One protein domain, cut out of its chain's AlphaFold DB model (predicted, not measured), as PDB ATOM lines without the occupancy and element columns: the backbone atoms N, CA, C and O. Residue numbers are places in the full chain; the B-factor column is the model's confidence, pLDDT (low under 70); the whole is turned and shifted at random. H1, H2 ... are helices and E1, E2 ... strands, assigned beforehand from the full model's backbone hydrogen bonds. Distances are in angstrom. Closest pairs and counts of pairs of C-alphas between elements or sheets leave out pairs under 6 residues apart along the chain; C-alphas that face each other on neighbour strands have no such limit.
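What this domain is: This is residues 12 to 78 of the 78 residues of an uncharacterized protein of Ooceraea biroi (UniProt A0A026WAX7). A small, twisted sheet of four strands makes a head at one end, and a long single helix, H1, sticks out from it as a free arm that makes most of the length. The printed part has 67 residues, with strands E1, E2, E3 and E4 followed by the one named helix H1. The sheet's order is E2, E1, E4, E3, all antiparallel, and the class is mixed, helices and strands. The whole is extended, with a radius of gyration of the C-alphas of 17.6 A and spans of 51 by 26 by 19 A.

Where its parts are: E1 is residues 12 to 17, beginning at C-alpha 12 (110.649, 26.788, 65.394), 16.8 A long. E2 is residues 20 to 26, 18.9 A. E3 is residues 32 to 34, and E4 is residues 37 to 42, 17.2 A. H1 is residues 57 to 76, 28.9 A, ending at C-alpha 76 (84.081, -2.083, 85.647).

How they stand to each other: E1 and E2 form a hairpin, antiparallel at 156 degrees, with N 13 and O 24 2.8 A apart, within hydrogen-bond range. E1 and E4 are antiparallel at 167 degrees, with N 14 and O 40 at 2.9 A. E3 and E4 form the other hairpin, at 169 degrees, with N 37 and O 34 at 2.8 A. E2 and E3 are the edge strands. H1 is not on the sheet, and every O i to N i+4 pair in it is within hydrogen-bond range.

The domain as a whole: The C-alphas of Trp 35 and Gly 78 are the two farthest apart, 53.7 A. Residues 53 to 78 stand free; the body without them spans 27 by 19 by 12 A. The link from E4 to H1 is long, 14 residues. The printed part has no cut. Mean pLDDT of the printed part is 84.2, and residues 51 to 58 and 78 are under 70.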
ATOM      1  N   CYS A  12     109.682  27.873  65.348       94.69
ATOM      2  CA  CYS A  12     110.649  26.788  65.394       94.69
ATOM      3  C   CYS A  12     110.545  25.951  64.114       94.69
ATOM      4  O   CYS A  12     109.464  25.481  63.743       94.69
ATOM      5  N   ILE A  13     111.680  25.697  63.469       94.06
ATOM      6  CA  ILE A  13     111.749  24.901  62.244       94.06
ATOM      7  C   ILE A  13     112.439  23.569  62.481       94.06
ATOM      8  O   ILE A  13     113.333  23.437  63.321       94.06
ATOM      9  N   LYS A  14     112.044  22.572  61.694       93.25
ATOM     10  CA  LYS A  14     112.765  21.308  61.566       93.25
ATOM     11  C   LYS A  14     112.921  20.964  60.097       93.25
ATOM     12  O   LYS A  14     111.944  20.627  59.434       93.25
ATOM     13  N   TYR A  15     114.153  21.003  59.617       91.25
ATOM     14  CA  TYR A  15     114.521  20.531  58.295       91.25
ATOM     15  C   TYR A  15     115.022  19.094  58.399       91.25
ATOM     16  O   TYR A  15     115.929  18.796  59.174       91.25
ATOM     17  N   VAL A  16     114.408  18.195  57.644       91.38
ATOM     18  CA  VAL A  16     114.787  16.787  57.557       91.38
ATOM     19  C   VAL A  16     115.220  16.522  56.130       91.38
ATOM     20  O   VAL A  16     114.429  16.746  55.222       91.38
ATOM     21  N   SER A  17     116.439  16.033  55.937       89.88
ATOM     22  CA  SER A  17     116.928  15.506  54.662       89.88
ATOM     23  C   SER A  17     117.393  14.063  54.843       89.88
ATOM     24  O   SER A  17     117.464  13.558  55.968       89.88
ATOM     25  N   GLU A  18     117.772  13.396  53.755       87.94
ATOM     26  CA  GLU A  18     118.393  12.074  53.839       87.94
ATOM     27  C   GLU A  18     119.620  12.109  54.767       87.94
ATOM     28  O   GLU A  18     120.604  12.799  54.503       87.94
ATOM     29  N   GLY A  19     119.521  11.422  55.907       83.88
ATOM     30  CA  GLY A  19     120.594  11.312  56.896       83.88
ATOM     31  C   GLY A  19     120.845  12.544  57.775       83.88
ATOM     32  O   GLY A  19     121.730  12.475  58.628       83.88
ATOM     33  N   SER A  20     120.096  13.646  57.630       88.38
ATOM     34  CA  SER A  20     120.334  14.861  58.422       88.38
ATOM     35  C   SER A  20     119.052  15.499  58.962       88.38
ATOM     36  O   SER A  20     117.992  15.467  58.336       88.38
ATOM     37  N   ILE A  21     119.148  16.069  60.165       90.56
ATOM     38  CA  ILE A  21     118.071  16.832  60.798       90.56
ATOM     39  C   ILE A  21     118.667  18.118  61.355       90.56
ATOM     40  O   ILE A  21     119.530  18.072  62.232       90.56
ATOM     41  N   VAL A  22     118.157  19.253  60.889       92.44
ATOM     42  CA  VAL A  22     118.526  20.590  61.361       92.44
ATOM     43  C   VAL A  22     117.315  21.223  62.037       92.44
ATOM     44  O   VAL A  22     116.183  21.075  61.578       92.44
ATOM     45  N   ARG A  23     117.548  21.894  63.163       93.25
ATOM     46  CA  ARG A  23     116.531  22.599  63.949       93.25
ATOM     47  C   ARG A  23     117.000  24.028  64.169       93.25
ATOM     48  O   ARG A  23     118.174  24.205  64.480       93.25
ATOM     49  N   ASP A  24     116.099  24.989  64.021       93.81
ATOM     50  CA  ASP A  24     116.412  26.413  64.183       93.81
ATOM     51  C   ASP A  24     115.160  27.230  64.555       93.81
ATOM     52  O   ASP A  24     114.057  26.668  64.574       93.81
ATOM     53  N   CYS A  25     115.323  28.527  64.820       95.06
ATOM     54  CA  CYS A  25     114.240  29.502  64.947       95.06
ATOM     55  C   CYS A  25     114.301  30.523  63.799       95.06
ATOM     56  O   CYS A  25     115.386  30.898  63.365       95.06
ATOM     57  N   VAL A  26     113.148  30.950  63.279       95.94
ATOM     58  CA  VAL A  26     113.066  31.924  62.175       95.94
ATOM     59  C   VAL A  26     111.859  32.859  62.333       95.94
ATOM     60  O   VAL A  26     110.844  32.455  62.910       95.94
ATOM     61  N   PRO A  27     111.887  34.071  61.744       96.56
ATOM     62  CA  PRO A  27     110.747  34.994  61.760       96.56
ATOM     63  C   PRO A  27     109.554  34.493  60.935       96.56
ATOM     64  O   PRO A  27     108.405  34.751  61.272       96.56
ATOM     65  N   HIS A  28     109.803  33.748  59.855       95.69
ATOM     66  CA  HIS A  28     108.757  33.225  58.977       95.69
ATOM     67  C   HIS A  28     109.079  31.803  58.525       95.69
ATOM     68  O   HIS A  28     110.188  31.532  58.063       95.69
ATOM     69  N   CYS A  29     108.092  30.909  58.596       94.31
ATOM     70  CA  CYS A  29     108.241  29.518  58.184       94.31
ATOM     71  C   CYS A  29     107.163  29.104  57.178       94.31
ATOM     72  O   CYS A  29     105.993  29.454  57.316       94.31
ATOM     73  N   VAL A  30     107.571  28.337  56.164       94.75
ATOM     74  CA  VAL A  30     106.675  27.708  55.189       94.75
ATOM     75  C   VAL A  30     107.056  26.242  55.080       94.75
ATOM     76  O   VAL A  30     108.207  25.918  54.767       94.75
ATOM     77  N   GLU A  31     106.090  25.361  55.319       92.75
ATOM     78  CA  GLU A  31     106.289  23.926  55.158       92.75
ATOM     79  C   GLU A  31     106.527  23.587  53.686       92.75
ATOM     80  O   GLU A  31     105.860  24.094  52.780       92.75
ATOM     81  N   LYS A  32     107.525  22.741  53.444       90.75
ATOM     82  CA  LYS A  32     107.912  22.306  52.102       90.75
ATOM     83  C   LYS A  32     108.243  20.832  52.131       90.75
ATOM     84  O   LYS A  32     108.885  20.354  53.064       90.75
ATOM     85  N   GLU A  33     107.859  20.143  51.070       89.31
ATOM     86  CA  GLU A  33     108.225  18.759  50.821       89.31
ATOM     87  C   GLU A  33     108.797  18.655  49.408       89.31
ATOM     88  O   GLU A  33     108.153  19.025  48.429       89.31
ATOM     89  N   ALA A  34     110.041  18.205  49.322       83.88
ATOM     90  CA  ALA A  34     110.760  17.926  48.087       83.88
ATOM     91  C   ALA A  34     111.464  16.572  48.243       83.88
ATOM     92  O   ALA A  34     111.516  16.034  49.344       83.88
ATOM     93  N   TRP A  35     111.993  15.992  47.163       75.94
ATOM     94  CA  TRP A  35     112.648  14.674  47.196       75.94
ATOM     95  C   TRP A  35     113.529  14.465  48.446       75.94
ATOM     96  O   TRP A  35     114.491  15.200  48.673       75.94
ATOM     97  N   SER A  36     113.155  13.476  49.271       83.81
ATOM     98  CA  SER A  36     113.815  13.092  50.535       83.81
ATOM     99  C   SER A  36     114.010  14.228  51.560       83.81
ATOM    100  O   SER A  36     114.809  14.106  52.484       83.81
ATOM    101  N   THR A  37     113.293  15.343  51.400       88.38
ATOM    102  CA  THR A  37     113.486  16.578  52.157       88.38
ATOM    103  C   THR A  37     112.153  17.144  52.636       88.38
ATOM    104  O   THR A  37     111.247  17.370  51.836       88.38
ATOM    105  N   ARG A  38     112.033  17.451  53.929       91.06
ATOM    106  CA  ARG A  38     110.824  18.063  54.488       91.06
ATOM    107  C   ARG A  38     111.137  19.121  55.541       91.06
ATOM    108  O   ARG A  38     111.949  18.892  56.434       91.06
ATOM    109  N   THR A  39     110.441  20.249  55.456       92.62
ATOM    110  CA  THR A  39     110.473  21.339  56.437       92.62
ATOM    111  C   THR A  39     109.179  21.343  57.239       92.62
ATOM    112  O   THR A  39     108.104  21.391  56.648       92.62
ATOM    113  N   TYR A  40     109.297  21.332  58.565       91.50
ATOM    114  CA  TYR A  40     108.182  21.430  59.510       91.50
ATOM    115  C   TYR A  40     108.253  22.742  60.291       91.50
ATOM    116  O   TYR A  40     109.351  23.144  60.690       91.50
ATOM    117  N   CYS A  41     107.096  23.353  60.548       93.88
ATOM    118  CA  CYS A  41     106.965  24.620  61.270       93.88
ATOM    119  C   CYS A  41     106.098  24.441  62.527       93.88
ATOM    120  O   CYS A  41     105.031  23.835  62.464       93.88
ATOM    121  N   CYS A  42     106.512  24.990  63.666       92.75
ATOM    122  CA  CYS A  42     105.700  25.042  64.887       92.75
ATOM    123  C   CYS A  42     106.101  26.253  65.749       92.75
ATOM    124  O   CYS A  42     107.111  26.883  65.459       92.75
ATOM    125  N   GLN A  43     105.313  26.621  66.767       93.50
ATOM    126  CA  GLN A  43     105.510  27.881  67.517       93.50
ATOM    127  C   GLN A  43     105.674  27.697  69.031       93.50
ATOM    128  O   GLN A  43     105.954  28.656  69.738       93.50
ATOM    129  N   GLN A  44     105.463  26.491  69.559       90.25
ATOM    130  CA  GLN A  44     105.621  26.240  70.990       90.25
ATOM    131  C   GLN A  44     107.087  25.972  71.332       90.25
ATOM    132  O   GLN A  44     107.776  25.269  70.593       90.25
ATOM    133  N   ASP A  45     107.539  26.440  72.492       90.38
ATOM    134  CA  ASP A  45     108.904  26.200  72.957       90.38
ATOM    135  C   ASP A  45     109.274  24.710  72.881       90.38
ATOM    136  O   ASP A  45     108.599  23.831  73.425       90.38
ATOM    137  N   GLY A  46     110.349  24.411  72.151       88.75
ATOM    138  CA  GLY A  46     110.860  23.050  71.984       88.75
ATOM    139  C   GLY A  46     109.994  22.107  71.134       88.75
ATOM    140  O   GLY A  46     110.300  20.912  71.083       88.75
ATOM    141  N   CYS A  47     108.963  22.587  70.431       90.00
ATOM    142  CA  CYS A  47     108.051  21.758  69.626       90.00
ATOM    143  C   CYS A  47     108.747  20.952  68.514       90.00
ATOM    144  O   CYS A  47     108.351  19.828  68.200       90.00
ATOM    145  N   ASN A  48     109.840  21.475  67.955       90.44
ATOM    146  CA  ASN A  48     110.626  20.823  66.907       90.44
ATOM    147  C   ASN A  48     111.572  19.722  67.439       90.44
ATOM    148  O   ASN A  48     112.321  19.119  66.663       90.44
ATOM    149  N   SER A  49     111.545  19.414  68.743       86.31
ATOM    150  CA  SER A  49     112.416  18.413  69.380       86.31
ATOM    151  C   SER A  49     112.054  16.971  69.019       86.31
ATOM    152  O   SER A  49     112.946  16.125  68.919       86.31
ATOM    153  N   GLY A  50     110.772  16.686  68.783       74.69
ATOM    154  CA  GLY A  50     110.287  15.327  68.542       74.69
ATOM    155  C   GLY A  50     110.811  14.694  67.240       74.69
ATOM    156  O   GLY A  50     111.205  15.404  66.303       74.69
ATOM    157  N   PRO A  51     110.813  13.349  67.128       66.81
ATOM    158  CA  PRO A  51     110.877  12.689  65.826       66.81
ATOM    159  C   PRO A  51     109.728  13.202  64.953       66.81
ATOM    160  O   PRO A  51     108.728  13.696  65.467       66.81
ATOM    161  N   SER A  52     109.886  13.160  63.629       62.56
ATOM    162  CA  SER A  52     108.829  13.618  62.726       62.56
ATOM    163  C   SER A  52     107.669  12.631  62.814       62.56
ATOM    164  O   SER A  52     107.628  11.647  62.082       62.56
ATOM    165  N   LEU A  53     106.777  12.846  63.779       54.62
ATOM    166  CA  LEU A  53     105.556  12.080  63.941       54.62
ATOM    167  C   LEU A  53     104.655  12.479  62.782       54.62
ATOM    168  O   LEU A  53     103.978  13.502  62.818       54.62
ATOM    169  N   VAL A  54     104.681  11.683  61.719       55.62
ATOM    170  CA  VAL A  54     103.598  11.708  60.746       55.62
ATOM    171  C   VAL A  54     102.381  11.205  61.514       55.62
ATOM    172  O   VAL A  54     102.291  10.015  61.812       55.62
ATOM    173  N   ALA A  55     101.496  12.116  61.918       52.44
ATOM    174  CA  ALA A  55     100.214  11.751  62.494       52.44
ATOM    175  C   ALA A  55      99.435  10.979  61.422       52.44
ATOM    176  O   ALA A  55      98.812  11.558  60.537       52.44
ATOM    177  N   SER A  56      99.536   9.653  61.457       58.91
ATOM    178  CA  SER A  56      98.712   8.789  60.629       58.91
ATOM    179  C   SER A  56      97.357   8.661  61.311       58.91
ATOM    180  O   SER A  56      97.276   8.456  62.528       58.91
ATOM    181  N   SER A  57      96.278   8.761  60.541       67.12
ATOM    182  CA  SER A  57      94.915   8.568  61.046       67.12
ATOM    183  C   SER A  57      94.797   7.265  61.848       67.12
ATOM    184  O   SER A  57      94.205   7.256  62.926       67.12
ATOM    185  N   SER A  58      95.479   6.199  61.416       66.94
ATOM    186  CA  SER A  58      95.544   4.910  62.115       66.94
ATOM    187  C   SER A  58      96.135   4.992  63.529       66.94
ATOM    188  O   SER A  58      95.628   4.341  64.441       66.94
ATOM    189  N   THR A  59      97.176   5.804  63.748       71.62
ATOM    190  CA  THR A  59      97.798   5.960  65.077       71.62
ATOM    191  C   THR A  59      96.898   6.706  66.063       71.62
ATOM    192  O   THR A  59      96.850   6.348  67.240       71.62
ATOM    193  N   CYS A  60      96.111   7.674  65.585       72.31
ATOM    194  CA  CYS A  60      95.134   8.383  66.414       72.31
ATOM    195  C   CYS A  60      93.982   7.466  66.850       72.31
ATOM    196  O   CYS A  60      93.598   7.478  68.020       72.31
ATOM    197  N   PHE A  61      93.468   6.625  65.943       79.31
ATOM    198  CA  PHE A  61      92.417   5.657  66.278       79.31
ATOM    199  C   PHE A  61      92.882   4.629  67.317       79.31
ATOM    200  O   PHE A  61      92.147   4.343  68.262       79.31
ATOM    201  N   ALA A  62      94.109   4.115  67.198       80.44
ATOM    202  CA  ALA A  62      94.661   3.159  68.160       80.44
ATOM    203  C   ALA A  62      94.769   3.746  69.581       80.44
ATOM    204  O   ALA A  62      94.409   3.087  70.561       80.44
ATOM    205  N   LEU A  63      95.208   5.004  69.698       84.75
ATOM    206  CA  LEU A  63      95.262   5.722  70.974       84.75
ATOM    207  C   LEU A  63      93.864   5.946  71.562       84.75
ATOM    208  O   LEU A  63      93.651   5.672  72.744       84.75
ATOM    209  N   ALA A  64      92.902   6.375  70.743       84.25
ATOM    210  CA  ALA A  64      91.525   6.593  71.178       84.25
ATOM    211  C   ALA A  64      90.867   5.301  71.696       84.25
ATOM    212  O   ALA A  64      90.247   5.311  72.759       84.25
ATOM    213  N   ILE A  65      91.052   4.175  70.994       87.88
ATOM    214  CA  ILE A  65      90.522   2.867  71.412       87.88
ATOM    215  C   ILE A  65      91.163   2.426  72.728       87.88
ATOM    216  O   ILE A  65      90.465   1.985  73.637       87.88
ATOM    217  N   THR A  66      92.480   2.584  72.865       89.56
ATOM    218  CA  THR A  66      93.198   2.178  74.080       89.56
ATOM    219  C   THR A  66      92.730   2.984  75.293       89.56
ATOM    220  O   THR A  66      92.467   2.413  76.350       89.56
ATOM    221  N   LEU A  67      92.549   4.299  75.140       90.31
ATOM    222  CA  LEU A  67      91.999   5.157  76.191       90.31
ATOM    223  C   LEU A  67      90.555   4.780  76.541       90.31
ATOM    224  O   LEU A  67      90.229   4.680  77.723       90.31
ATOM    225  N   ALA A  68      89.711   4.510  75.543       90.38
ATOM    226  CA  ALA A  68      88.334   4.081  75.769       90.38
ATOM    227  C   ALA A  68      88.270   2.756  76.548       90.38
ATOM    228  O   ALA A  68      87.537   2.654  77.530       90.38
ATOM    229  N   VAL A  69      89.088   1.767  76.171       90.62
ATOM    230  CA  VAL A  69      89.183   0.483  76.883       90.62
ATOM    231  C   VAL A  69      89.670   0.689  78.315       90.62
ATOM    232  O   VAL A  69      89.078   0.140  79.238       90.62
ATOM    233  N   LEU A  70      90.698   1.515  78.536       89.31
ATOM    234  CA  LEU A  70      91.194   1.812  79.882       89.31
ATOM    235  C   LEU A  70      90.120   2.465  80.760       89.31
ATOM    236  O   LEU A  70      89.977   2.078  81.917       89.31
ATOM    237  N   VAL A  71      89.349   3.415  80.227       89.88
ATOM    238  CA  VAL A  71      88.240   4.049  80.957       89.88
ATOM    239  C   VAL A  71      87.166   3.017  81.301       89.88
ATOM    240  O   VAL A  71      86.791   2.907  82.464       89.88
ATOM    241  N   VAL A  72      86.735   2.199  80.338       87.31
ATOM    242  CA  VAL A  72      85.712   1.162  80.559       87.31
ATOM    243  C   VAL A  72      86.183   0.111  81.572       87.31
ATOM    244  O   VAL A  72      85.452  -0.217  82.502       87.31
ATOM    245  N   CYS A  73      87.421  -0.378  81.461       83.19
ATOM    246  CA  CYS A  73      87.992  -1.334  82.412       83.19
ATOM    247  C   CYS A  73      88.122  -0.760  83.828       83.19
ATOM    248  O   CYS A  73      87.970  -1.500  84.798       83.19
ATOM    249  N   ARG A  74      88.413   0.540  83.964       82.94
ATOM    250  CA  ARG A  74      88.440   1.218  85.267       82.94
ATOM    251  C   ARG A  74      87.041   1.350  85.859       82.94
ATOM    252  O   ARG A  74      86.892   1.106  87.049       82.94
ATOM    253  N   SER A  75      86.036   1.658  85.043       76.44
ATOM    254  CA  SER A  75      84.637   1.742  85.480       76.44
ATOM    255  C   SER A  75      84.047   0.389  85.890       76.44
ATOM    256  O   SER A  75      83.177   0.348  86.747       76.44
ATOM    257  N   LEU A  76      84.519  -0.719  85.307       72.25
ATOM    258  CA  LEU A  76      84.081  -2.083  85.647       72.25
ATOM    259  C   LEU A  76      84.767  -2.665  86.897       72.25
ATOM    260  O   LEU A  76      84.330  -3.691  87.410       72.25
ATOM    261  N   ARG A  77      85.871  -2.059  87.352       71.44
ATOM    262  CA  ARG A  77      86.607  -2.450  88.569       71.44
ATOM    263  C   ARG A  77      86.242  -1.605  89.799       71.44
ATOM    264  O   ARG A  77      86.872  -1.800  90.839       71.44
ATOM    265  N   GLY A  78      85.307  -0.662  89.659       51.03
ATOM    266  CA  GLY A  78      84.777   0.186  90.733       51.03
ATOM    267  C   GLY A  78      83.479  -0.345  91.316       51.03
ATOM    268  O   GLY A  78      82.758  -1.059  90.583       51.03
TER     269      GLY A  78